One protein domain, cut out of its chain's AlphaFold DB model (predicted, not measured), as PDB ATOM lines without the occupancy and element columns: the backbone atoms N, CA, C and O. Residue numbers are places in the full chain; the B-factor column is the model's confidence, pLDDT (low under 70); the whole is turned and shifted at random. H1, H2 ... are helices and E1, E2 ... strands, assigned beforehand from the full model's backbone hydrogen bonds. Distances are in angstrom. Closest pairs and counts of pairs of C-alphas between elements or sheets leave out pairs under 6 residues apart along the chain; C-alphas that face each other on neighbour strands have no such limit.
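AT A GLANCE: This is residues 39 to 107 of the 107 residues of an uncharacterized protein of Rhodococcus opacus (UniProt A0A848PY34). A small sheet of three short strands stands in the middle, with H1 packed across one of its faces and H2 beyond H1 at one end of the long axis. Towards the other end H3 only grazes the sheet with its residues 93 to 98 and then leads away, so that residues 99 to 107 stick out as an arm. The printed part has 69 residues with three named helices and three named strands, in the order E1, E2, H1, H2, E3, H3; the sheet runs E2, E1, E3, antiparallel throughout, and the class is mixed, helices and strands. The whole is only just compact, close to loose, with a radius of gyration of the C-alphas of 12.9 A, and only just elongated, spanning 38 by 25 by 14 A.

HOW THE PARTS SIT: The inner strand of the sheet is E1, residues 39 to 42; the edge strands are E2, residues 48 to 53, and E3, residues 83 to 86. E1 and E2 form a hairpin, antiparallel at 169 degrees, with N 41 and O 50 within hydrogen-bond range at 2.8 A. E1 and E3 are antiparallel at 140 degrees, with N 40 and O 85 within range at 2.9 A. H1, residues 60 to 67, is on the sheet at a height of 8.2 A, only just over E1 alone: 4 of its 8 C-alphas fall on E1, 2 on E2 and 2 on E3. It runs across the strands, at 67 degrees to E1 on the local plane; the closest C-alphas of H1 and E3 are those of Ala 60 and Ile 84, 5.7 A apart. H2, residues 71 to 80, is not on the sheet. It is close to H1 but not clearly touching, the closest C-alphas being those of Glu 65 and Arg 74 at 7.0 A; they run opposite ways at a steep tilt of 69 degrees, only just short of about perpendicular. E2, H1, H2 and E3 make a split strand-helix-strand unit, two strands running the same way with helices between and E1 between them in the sheet; its crossover is right-handed. H3, residues 92 to 105, only grazes the sheet; the closest C-alphas of H3 and E2 are those of Ile 48 and Asp 97, 7.5 A apart. H3 is apart from H1 and H2. In H1, H2 and H3 every O i to N i+4 pair is within hydrogen-bond range.

IN THESE COORDINATES: E1 begins at C-alpha 39, (9.863, 19.180, -15.887), and is 9.2 A long. E2 measures 13.9 A, E3 10.2 A, H1 10.6 A and H2 14.2 A. H3, the longest helix at 20.2 A, ends at C-alpha 105, (-6.649, 8.697, -1.989).

THE WHOLE: The two C-alphas farthest apart, those of Lys 71 and Ala 107, are 39.1 A apart. Without residues 99 to 107, which stand free, the body spans 33 by 26 by 13 A. The printed part has no cut and no long link, and it ends at the chain's last residue. The mean pLDDT of the printed part is 88.8; residues 106 to 107 are under 70.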
ATOM      1  N   TRP A  39       8.691  19.664 -16.595       93.25
ATOM      2  CA  TRP A  39       9.863  19.180 -15.887       93.25
ATOM      3  C   TRP A  39       9.385  18.359 -14.702       93.25
ATOM      4  O   TRP A  39       8.712  18.889 -13.813       93.25
ATOM      5  N   LEU A  40       9.726  17.078 -14.707       94.31
ATOM      6  CA  LEU A  40       9.384  16.145 -13.647       94.31
ATOM      7  C   LEU A  40      10.594  16.013 -12.731       94.31
ATOM      8  O   LEU A  40      11.663  15.601 -13.174       94.31
ATOM      9  N   LEU A  41      10.438  16.385 -11.467       96.38
ATOM     10  CA  LEU A  41      11.412  16.072 -10.434       96.38
ATOM     11  C   LEU A  41      11.209  14.623 -10.020       96.38
ATOM     12  O   LEU A  41      10.183  14.294  -9.424       96.38
ATOM     13  N   VAL A  42      12.192  13.792 -10.340       96.12
ATOM     14  CA  VAL A  42      12.156  12.357 -10.087       96.12
ATOM     15  C   VAL A  42      13.076  12.027  -8.918       96.12
ATOM     16  O   VAL A  42      14.258  12.405  -8.904       96.12
ATOM     17  N   GLY A  43      12.500  11.358  -7.924       94.50
ATOM     18  CA  GLY A  43      13.179  10.853  -6.744       94.50
ATOM     19  C   GLY A  43      14.071   9.641  -7.051       94.50
ATOM     20  O   GLY A  43      14.051   9.085  -8.151       94.50
ATOM     21  N   PRO A  44      14.891   9.205  -6.083       93.06
ATOM     22  CA  PRO A  44      15.796   8.064  -6.247       93.06
ATOM     23  C   PRO A  44      15.082   6.710  -6.382       93.06
ATOM     24  O   PRO A  44      15.686   5.732  -6.817       93.06
ATOM     25  N   ASP A  45      13.815   6.649  -5.994       93.00
ATOM     26  CA  ASP A  45      12.899   5.524  -6.178       93.00
ATOM     27  C   ASP A  45      12.218   5.518  -7.559       93.00
ATOM     28  O   ASP A  45      11.586   4.527  -7.919       93.00
ATOM     29  N   GLY A  46      12.395   6.577  -8.355       89.75
ATOM     30  CA  GLY A  46      11.771   6.742  -9.668       89.75
ATOM     31  C   GLY A  46      10.394   7.410  -9.626       89.75
ATOM     32  O   GLY A  46       9.790   7.611 -10.687       89.75
ATOM     33  N   GLU A  47       9.915   7.780  -8.437       92.50
ATOM     34  CA  GLU A  47       8.641   8.468  -8.252       92.50
ATOM     35  C   GLU A  47       8.757   9.958  -8.588       92.50
ATOM     36  O   GLU A  47       9.828  10.564  -8.519       92.50
ATOM     37  N   ILE A  48       7.637  10.562  -8.982       93.62
ATOM     38  CA  ILE A  48       7.580  11.999  -9.253       93.62
ATOM     39  C   ILE A  48       7.308  12.713  -7.933       93.62
ATOM     40  O   ILE A  48       6.251  12.554  -7.337       93.62
ATOM     41  N   ASP A  49       8.219  13.561  -7.488       93.56
ATOM     42  CA  ASP A  49       8.041  14.347  -6.261       93.56
ATOM     43  C   ASP A  49       7.602  15.785  -6.542       93.56
ATOM     44  O   ASP A  49       6.995  16.448  -5.700       93.56
ATOM     45  N   GLY A  50       7.894  16.291  -7.739       90.81
ATOM     46  CA  GLY A  50       7.603  17.668  -8.109       90.81
ATOM     47  C   GLY A  50       7.408  17.836  -9.603       90.81
ATOM     48  O   GLY A  50       7.960  17.096 -10.412       90.81
ATOM     49  N   VAL A  51       6.618  18.839  -9.973       91.69
ATOM     50  CA  VAL A  51       6.303  19.141 -11.368       91.69
ATOM     51  C   VAL A  51       6.392  20.635 -11.593       91.69
ATOM     52  O   VAL A  51       5.877  21.429 -10.805       91.69
ATOM     53  N   MET A  52       7.037  21.025 -12.688       89.81
ATOM     54  CA  MET A  52       7.086  22.414 -13.121       89.81
ATOM     55  C   MET A  52       6.798  22.528 -14.611       89.81
ATOM     56  O   MET A  52       7.255  21.729 -15.419       89.81
ATOM     57  N   THR A  53       6.045  23.552 -15.000       84.69
ATOM     58  CA  THR A  53       5.747  23.789 -16.414       84.69
ATOM     59  C   THR A  53       6.957  24.372 -17.137       84.69
ATOM     60  O   THR A  53       7.596  25.323 -16.672       84.69
ATOM     61  N   ARG A  54       7.240  23.852 -18.334       84.06
ATOM     62  CA  ARG A  54       8.328  24.341 -19.196       84.06
ATOM     63  C   ARG A  54       8.170  25.783 -19.652       84.06
ATOM     64  O   ARG A  54       9.144  26.436 -20.008       84.06
ATOM     65  N   ARG A  55       6.955  26.324 -19.561       79.12
ATOM     66  CA  ARG A  55       6.668  27.735 -19.837       79.12
ATOM     67  C   ARG A  55       7.516  28.701 -19.000       79.12
ATOM     68  O   ARG A  55       7.857  29.770 -19.499       79.12
ATOM     69  N   PHE A  56       7.815  28.362 -17.746       77.81
ATOM     70  CA  PHE A  56       8.519  29.264 -16.823       77.81
ATOM     71  C   PHE A  56       9.994  28.918 -16.639       77.81
ATOM     72  O   PHE A  56      10.745  29.727 -16.101       77.81
ATOM     73  N   CYS A  57      10.420  27.741 -17.098       83.38
ATOM     74  CA  CYS A  57      11.769  27.252 -16.878       83.38
ATOM     75  C   CYS A  57      12.332  26.653 -18.164       83.38
ATOM     76  O   CYS A  57      11.811  25.663 -18.675       83.38
ATOM     77  N   GLY A  58      13.389  27.267 -18.693       83.94
ATOM     78  CA  GLY A  58      13.886  26.971 -20.037       83.94
ATOM     79  C   GLY A  58      14.776  25.732 -20.132       83.94
ATOM     80  O   GLY A  58      15.161  25.356 -21.234       83.94
ATOM     81  N   SER A  59      15.147  25.110 -19.009       90.19
ATOM     82  CA  SER A  59      16.022  23.933 -19.007       90.19
ATOM     83  C   SER A  59      15.833  23.053 -17.773       90.19
ATOM     84  O   SER A  59      15.470  23.547 -16.706       90.19
ATOM     85  N   ALA A  60      16.181  21.770 -17.903       90.38
ATOM     86  CA  ALA A  60      16.211  20.812 -16.798       90.38
ATOM     87  C   ALA A  60      17.128  21.272 -15.653       90.38
ATOM     88  O   ALA A  60      16.782  21.141 -14.484       90.38
ATOM     89  N   ALA A  61      18.285  21.858 -15.983       91.38
ATOM     90  CA  ALA A  61      19.212  22.378 -14.985       91.38
ATOM     91  C   ALA A  61      18.562  23.498 -14.172       91.38
ATOM     92  O   ALA A  61      18.515  23.404 -12.950       91.38
ATOM     93  N   GLN A  62      17.997  24.503 -14.849       93.06
ATOM     94  CA  GLN A  62      17.279  25.588 -14.185       93.06
ATOM     95  C   GLN A  62      16.113  25.039 -13.349       93.06
ATOM     96  O   GLN A  62      15.932  25.477 -12.221       93.06
ATOM     97  N   ALA A  63      15.393  24.022 -13.835       93.50
ATOM     98  CA  ALA A  63      14.308  23.411 -13.077       93.50
ATOM     99  C   ALA A  63      14.797  22.756 -11.787       93.50
ATOM    100  O   ALA A  63      14.216  22.966 -10.726       93.50
ATOM    101  N   PHE A  64      15.917  22.039 -11.848       94.88
ATOM    102  CA  PHE A  64      16.546  21.459 -10.668       94.88
ATOM    103  C   PHE A  64      17.028  22.528  -9.677       94.88
ATOM    104  O   PHE A  64      16.977  22.323  -8.465       94.88
ATOM    105  N   GLU A  65      17.490  23.680 -10.171       94.94
ATOM    106  CA  GLU A  65      17.843  24.815  -9.315       94.94
ATOM    107  C   GLU A  65      16.622  25.456  -8.653       94.94
ATOM    108  O   GLU A  65      16.729  25.835  -7.491       94.94
ATOM    109  N   GLU A  66      15.481  25.537  -9.337       94.38
ATOM    110  CA  GLU A  66      14.228  26.041  -8.759       94.38
ATOM    111  C   GLU A  66      13.694  25.106  -7.664       94.38
ATOM    112  O   GLU A  66      13.278  25.572  -6.603       94.38
ATOM    113  N   PHE A  67      13.770  23.782  -7.863       94.12
ATOM    114  CA  PHE A  67      13.401  22.812  -6.825       94.12
ATOM    115  C   PHE A  67      14.370  22.824  -5.635       94.12
ATOM    116  O   PHE A  67      13.944  22.700  -4.488       94.12
ATOM    117  N   PHE A  68      15.670  23.011  -5.889       95.06
ATOM    118  CA  PHE A  68      16.709  23.054  -4.859       95.06
ATOM    119  C   PHE A  68      17.541  24.340  -4.965       95.06
ATOM    120  O   PHE A  68      18.673  24.306  -5.464       95.06
ATOM    121  N   PRO A  69      17.048  25.486  -4.456       94.38
ATOM    122  CA  PRO A  69      17.679  26.795  -4.663       94.38
ATOM    123  C   PRO A  69      19.045  26.914  -3.983       94.38
ATOM    124  O   PRO A  69      19.943  27.623  -4.450       94.38
ATOM    125  N   LYS A  70      19.255  26.186  -2.883       96.25
ATOM    126  CA  LYS A  70      20.521  26.189  -2.150       96.25
ATOM    127  C   LYS A  70      21.521  25.246  -2.815       96.25
ATOM    128  O   LYS A  70      21.335  24.035  -2.820       96.25
ATOM    129  N   LYS A  71      22.669  25.780  -3.253       93.69
ATOM    130  CA  LYS A  71      23.745  25.000  -3.902       93.69
ATOM    131  C   LYS A  71      24.159  23.737  -3.128       93.69
ATOM    132  O   LYS A  71      24.377  22.693  -3.733       93.69
ATOM    133  N   LYS A  72      24.270  23.821  -1.795       95.38
ATOM    134  CA  LYS A  72      24.637  22.668  -0.950       95.38
ATOM    135  C   LYS A  72      23.597  21.546  -1.036       95.38
ATOM    136  O   LYS A  72      23.966  20.391  -1.204       95.38
ATOM    137  N   GLU A  73      22.323  21.906  -0.940       95.69
ATOM    138  CA  GLU A  73      21.194  20.978  -1.020       95.69
ATOM    139  C   GLU A  73      21.082  20.367  -2.415       95.69
ATOM    140  O   GLU A  73      20.952  19.160  -2.547       95.69
ATOM    141  N   ARG A  74      21.273  21.178  -3.458       95.38
ATOM    142  CA  ARG A  74      21.282  20.724  -4.850       95.38
ATOM    143  C   ARG A  74      22.325  19.638  -5.119       95.38
ATOM    144  O   ARG A  74      22.011  18.617  -5.721       95.38
ATOM    145  N   HIS A  75      23.563  19.830  -4.658       95.12
ATOM    146  CA  HIS A  75      24.604  18.808  -4.805       95.12
ATOM    147  C   HIS A  75      24.300  17.547  -3.999       95.12
ATOM    148  O   HIS A  75      24.547  16.449  -4.485       95.12
ATOM    149  N   GLN A  76      23.753  17.703  -2.793       96.88
ATOM    150  CA  GLN A  76      23.331  16.570  -1.982       96.88
ATOM    151  C   GLN A  76      22.228  15.768  -2.688       96.88
ATOM    152  O   GLN A  76      22.371  14.563  -2.847       96.88
ATOM    153  N   LYS A  77      21.176  16.431  -3.174       95.06
ATOM    154  CA  LYS A  77      20.049  15.790  -3.860       95.06
ATOM    155  C   LYS A  77      20.471  15.119  -5.160       95.06
ATOM    156  O   LYS A  77      20.108  13.976  -5.406       95.06
ATOM    157  N   SER A  78      21.335  15.768  -5.935       93.00
ATOM    158  CA  SER A  78      21.931  15.144  -7.118       93.00
ATOM    159  C   SER A  78      22.747  13.891  -6.764       93.00
ATOM    160  O   SER A  78      22.637  12.885  -7.459       93.00
ATOM    161  N   ALA A  79      23.515  13.909  -5.669       95.00
ATOM    162  CA  ALA A  79      24.263  12.736  -5.205       95.00
ATOM    163  C   ALA A  79      23.358  11.618  -4.656       95.00
ATOM    164  O   ALA A  79      23.713  10.448  -4.745       95.00
ATOM    165  N   GLU A  80      22.194  11.975  -4.109       94.88
ATOM    166  CA  GLU A  80      21.157  11.034  -3.674       94.88
ATOM    167  C   GLU A  80      20.434  10.364  -4.857       94.88
ATOM    168  O   GLU A  80      19.741   9.381  -4.632       94.88
ATOM    169  N   GLY A  81      20.610  10.844  -6.097       94.06
ATOM    170  CA  GLY A  81      19.992  10.278  -7.306       94.06
ATOM    171  C   GLY A  81      18.813  11.082  -7.863       94.06
ATOM    172  O   GLY A  81      18.207  10.680  -8.856       94.06
ATOM    173  N   TRP A  82      18.504  12.236  -7.266       96.62
ATOM    174  CA  TRP A  82      17.451  13.120  -7.760       96.62
ATOM    175  C   TRP A  82      17.857  13.759  -9.079       96.62
ATOM    176  O   TRP A  82      18.981  14.254  -9.226       96.62
ATOM    177  N   HIS A  83      16.922  13.807 -10.017       95.81
ATOM    178  CA  HIS A  83      17.148  14.393 -11.330       95.81
ATOM    179  C   HIS A  83      15.851  14.942 -11.925       95.81
ATOM    180  O   HIS A  83      14.762  14.731 -11.394       95.81
ATOM    181  N   ILE A  84      15.992  15.700 -13.013       95.88
ATOM    182  CA  ILE A  84      14.856  16.185 -13.791       95.88
ATOM    183  C   ILE A  84      14.707  15.319 -15.030       95.88
ATOM    184  O   ILE A  84      15.672  15.123 -15.769       95.88
ATOM    185  N   GLU A  85      13.483  14.872 -15.271       93.81
ATOM    186  CA  GLU A  85      13.070  14.246 -16.515       93.81
ATOM    187  C   GLU A  85      12.170  15.186 -17.325       93.81
ATOM    188  O   GLU A  85      11.477  16.057 -16.787       93.81
ATOM    189  N   GLU A  86      12.208  15.021 -18.644       91.44
ATOM    190  CA  GLU A  86      11.315  15.719 -19.562       91.44
ATOM    191  C   GLU A  86      10.053  14.877 -19.730       91.44
ATOM    192  O   GLU A  86      10.143  13.708 -20.105       91.44
ATOM    193  N   ASP A  87       8.885  15.457 -19.462       89.44
ATOM    194  CA  ASP A  87       7.637  14.823 -19.872       89.44
ATOM    195  C   ASP A  87       7.441  14.960 -21.387       89.44
ATOM    196  O   ASP A  87       8.017  15.843 -22.037       89.44
ATOM    197  N   ASP A  88       6.612  14.088 -21.956       85.19
ATOM    198  CA  ASP A  88       6.273  14.162 -23.372       85.19
ATOM    199  C   ASP A  88       5.396  15.393 -23.687       85.19
ATOM    200  O   ASP A  88       4.899  16.094 -22.801       85.19
ATOM    201  N   GLU A  89       5.185  15.677 -24.975       78.88
ATOM    202  CA  GLU A  89       4.390  16.836 -25.421       78.88
ATOM    203  C   GLU A  89       2.947  16.832 -24.871       78.88
ATOM    204  O   GLU A  89       2.301  17.885 -24.794       78.88
ATOM    205  N   ASN A  90       2.454  15.658 -24.464       79.25
ATOM    206  CA  ASN A  90       1.110  15.435 -23.944       79.25
ATOM    207  C   ASN A  90       1.039  15.422 -22.408       79.25
ATOM    208  O   ASN A  90      -0.071  15.443 -21.864       79.25
ATOM    209  N   GLY A  91       2.177  15.439 -21.712       81.38
ATOM    210  CA  GLY A  91       2.257  15.305 -20.261       81.38
ATOM    211  C   GLY A  91       1.839  13.920 -19.758       81.38
ATOM    212  O   GLY A  91       1.202  13.817 -18.707       81.38
ATOM    213  N   SER A  92       2.060  12.868 -20.550       84.69
ATOM    214  CA  SER A  92       1.486  11.540 -20.306       84.69
ATOM    215  C   SER A  92       1.992  10.916 -19.011       84.69
ATOM    216  O   SER A  92       1.211  10.264 -18.312       84.69
ATOM    217  N   ARG A  93       3.274  11.108 -18.665       87.31
ATOM    218  CA  ARG A  93       3.836  10.520 -17.442       87.31
ATOM    219  C   ARG A  93       3.264  11.207 -16.209       87.31
ATOM    220  O   ARG A  93       2.865  10.521 -15.270       87.31
ATOM    221  N   TRP A  94       3.145  12.534 -16.233       87.62
ATOM    222  CA  TRP A  94       2.484  13.262 -15.156       87.62
ATOM    223  C   TRP A  94       1.004  12.896 -15.021       87.62
ATOM    224  O   TRP A  94       0.529  12.639 -13.917       87.62
ATOM    225  N   ALA A  95       0.276  12.804 -16.135       85.75
ATOM    226  CA  ALA A  95      -1.139  12.439 -16.117       85.75
ATOM    227  C   ALA A  95      -1.379  11.049 -15.501       85.75
ATOM    228  O   ALA A  95      -2.323  10.873 -14.730       85.75
ATOM    229  N   ALA A  96      -0.517  10.076 -15.814       86.12
ATOM    230  CA  ALA A  96      -0.576   8.744 -15.217       86.12
ATOM    231  C   ALA A  96      -0.322   8.779 -13.700       86.12
ATOM    232  O   ALA A  96      -1.026   8.105 -12.949       86.12
ATOM    233  N   ASP A  97       0.639   9.588 -13.248       87.06
ATOM    234  CA  ASP A  97       0.940   9.740 -11.824       87.06
ATOM    235  C   ASP A  97      -0.208  10.407 -11.048       87.06
ATOM    236  O   ASP A  97      -0.591   9.920  -9.984       87.06
ATOM    237  N   CYS A  98      -0.837  11.451 -11.602       86.06
ATOM    238  CA  CYS A  98      -2.047  12.036 -11.014       86.06
ATOM    239  C   CYS A  98      -3.159  10.994 -10.842       86.06
ATOM    240  O   CYS A  98      -3.721  10.871  -9.756       86.06
ATOM    241  N   ALA A  99      -3.441  10.212 -11.888       85.69
ATOM    242  CA  ALA A  99      -4.488   9.195 -11.849       85.69
ATOM    243  C   ALA A  99      -4.201   8.086 -10.820       85.69
ATOM    244  O   ALA A  99      -5.135   7.548 -10.224       85.69
ATOM    245  N   ARG A 100      -2.925   7.734 -10.603       86.56
ATOM    246  CA  ARG A 100      -2.508   6.790  -9.553       86.56
ATOM    247  C   ARG A 100      -2.770   7.357  -8.156       86.56
ATOM    248  O   ARG A 100      -3.367   6.671  -7.334       86.56
ATOM    249  N   ARG A 101      -2.369   8.607  -7.898       83.81
ATOM    250  CA  ARG A 101      -2.564   9.265  -6.590       83.81
ATOM    251  C   ARG A 101      -4.034   9.436  -6.223       83.81
ATOM    252  O   ARG A 101      -4.385   9.281  -5.060       83.81
ATOM    253  N   GLU A 102      -4.888   9.744  -7.199       77.94
ATOM    254  CA  GLU A 102      -6.339   9.821  -6.988       77.94
ATOM    255  C   GLU A 102      -6.896   8.469  -6.512       77.94
ATOM    256  O   GLU A 102      -7.597   8.415  -5.503       77.94
ATOM    257  N   GLN A 103      -6.490   7.366  -7.152       77.25
ATOM    258  CA  GLN A 103      -6.896   6.012  -6.751       77.25
ATOM    259  C   GLN A 103      -6.397   5.623  -5.352       77.25
ATOM    260  O   GLN A 103      -7.116   4.946  -4.624       77.25
ATOM    261  N   GLU A 104      -5.189   6.044  -4.966       78.44
ATOM    262  CA  GLU A 104      -4.650   5.825  -3.614       78.44
ATOM    263  C   GLU A 104      -5.363   6.668  -2.548       78.44
ATOM    264  O   GLU A 104      -5.422   6.258  -1.392       78.44
ATOM    265  N   SER A 105      -5.905   7.833  -2.915       72.19
ATOM    266  CA  SER A 105      -6.649   8.697  -1.989       72.19
ATOM    267  C   SER A 105      -8.091   8.244  -1.738       72.19
ATOM    268  O   SER A 105      -8.649   8.562  -0.689       72.19
ATOM    269  N   ASP A 106      -8.670   7.495  -2.682       61.06
ATOM    270  CA  ASP A 106     -10.032   6.949  -2.609       61.06
ATOM    271  C   ASP A 106     -10.098   5.541  -1.968       61.06
ATOM    272  O   ASP A 106     -11.198   5.011  -1.770       61.06
ATOM    273  N   ALA A 107      -8.948   4.931  -1.654       53.25
ATOM    274  CA  ALA A 107      -8.811   3.597  -1.054       53.25
ATOM    275  C   ALA A 107      -8.643   3.640   0.475       53.25
ATOM    276  O   ALA A 107      -9.212   2.742   1.145       53.25
TER     277      ALA A 107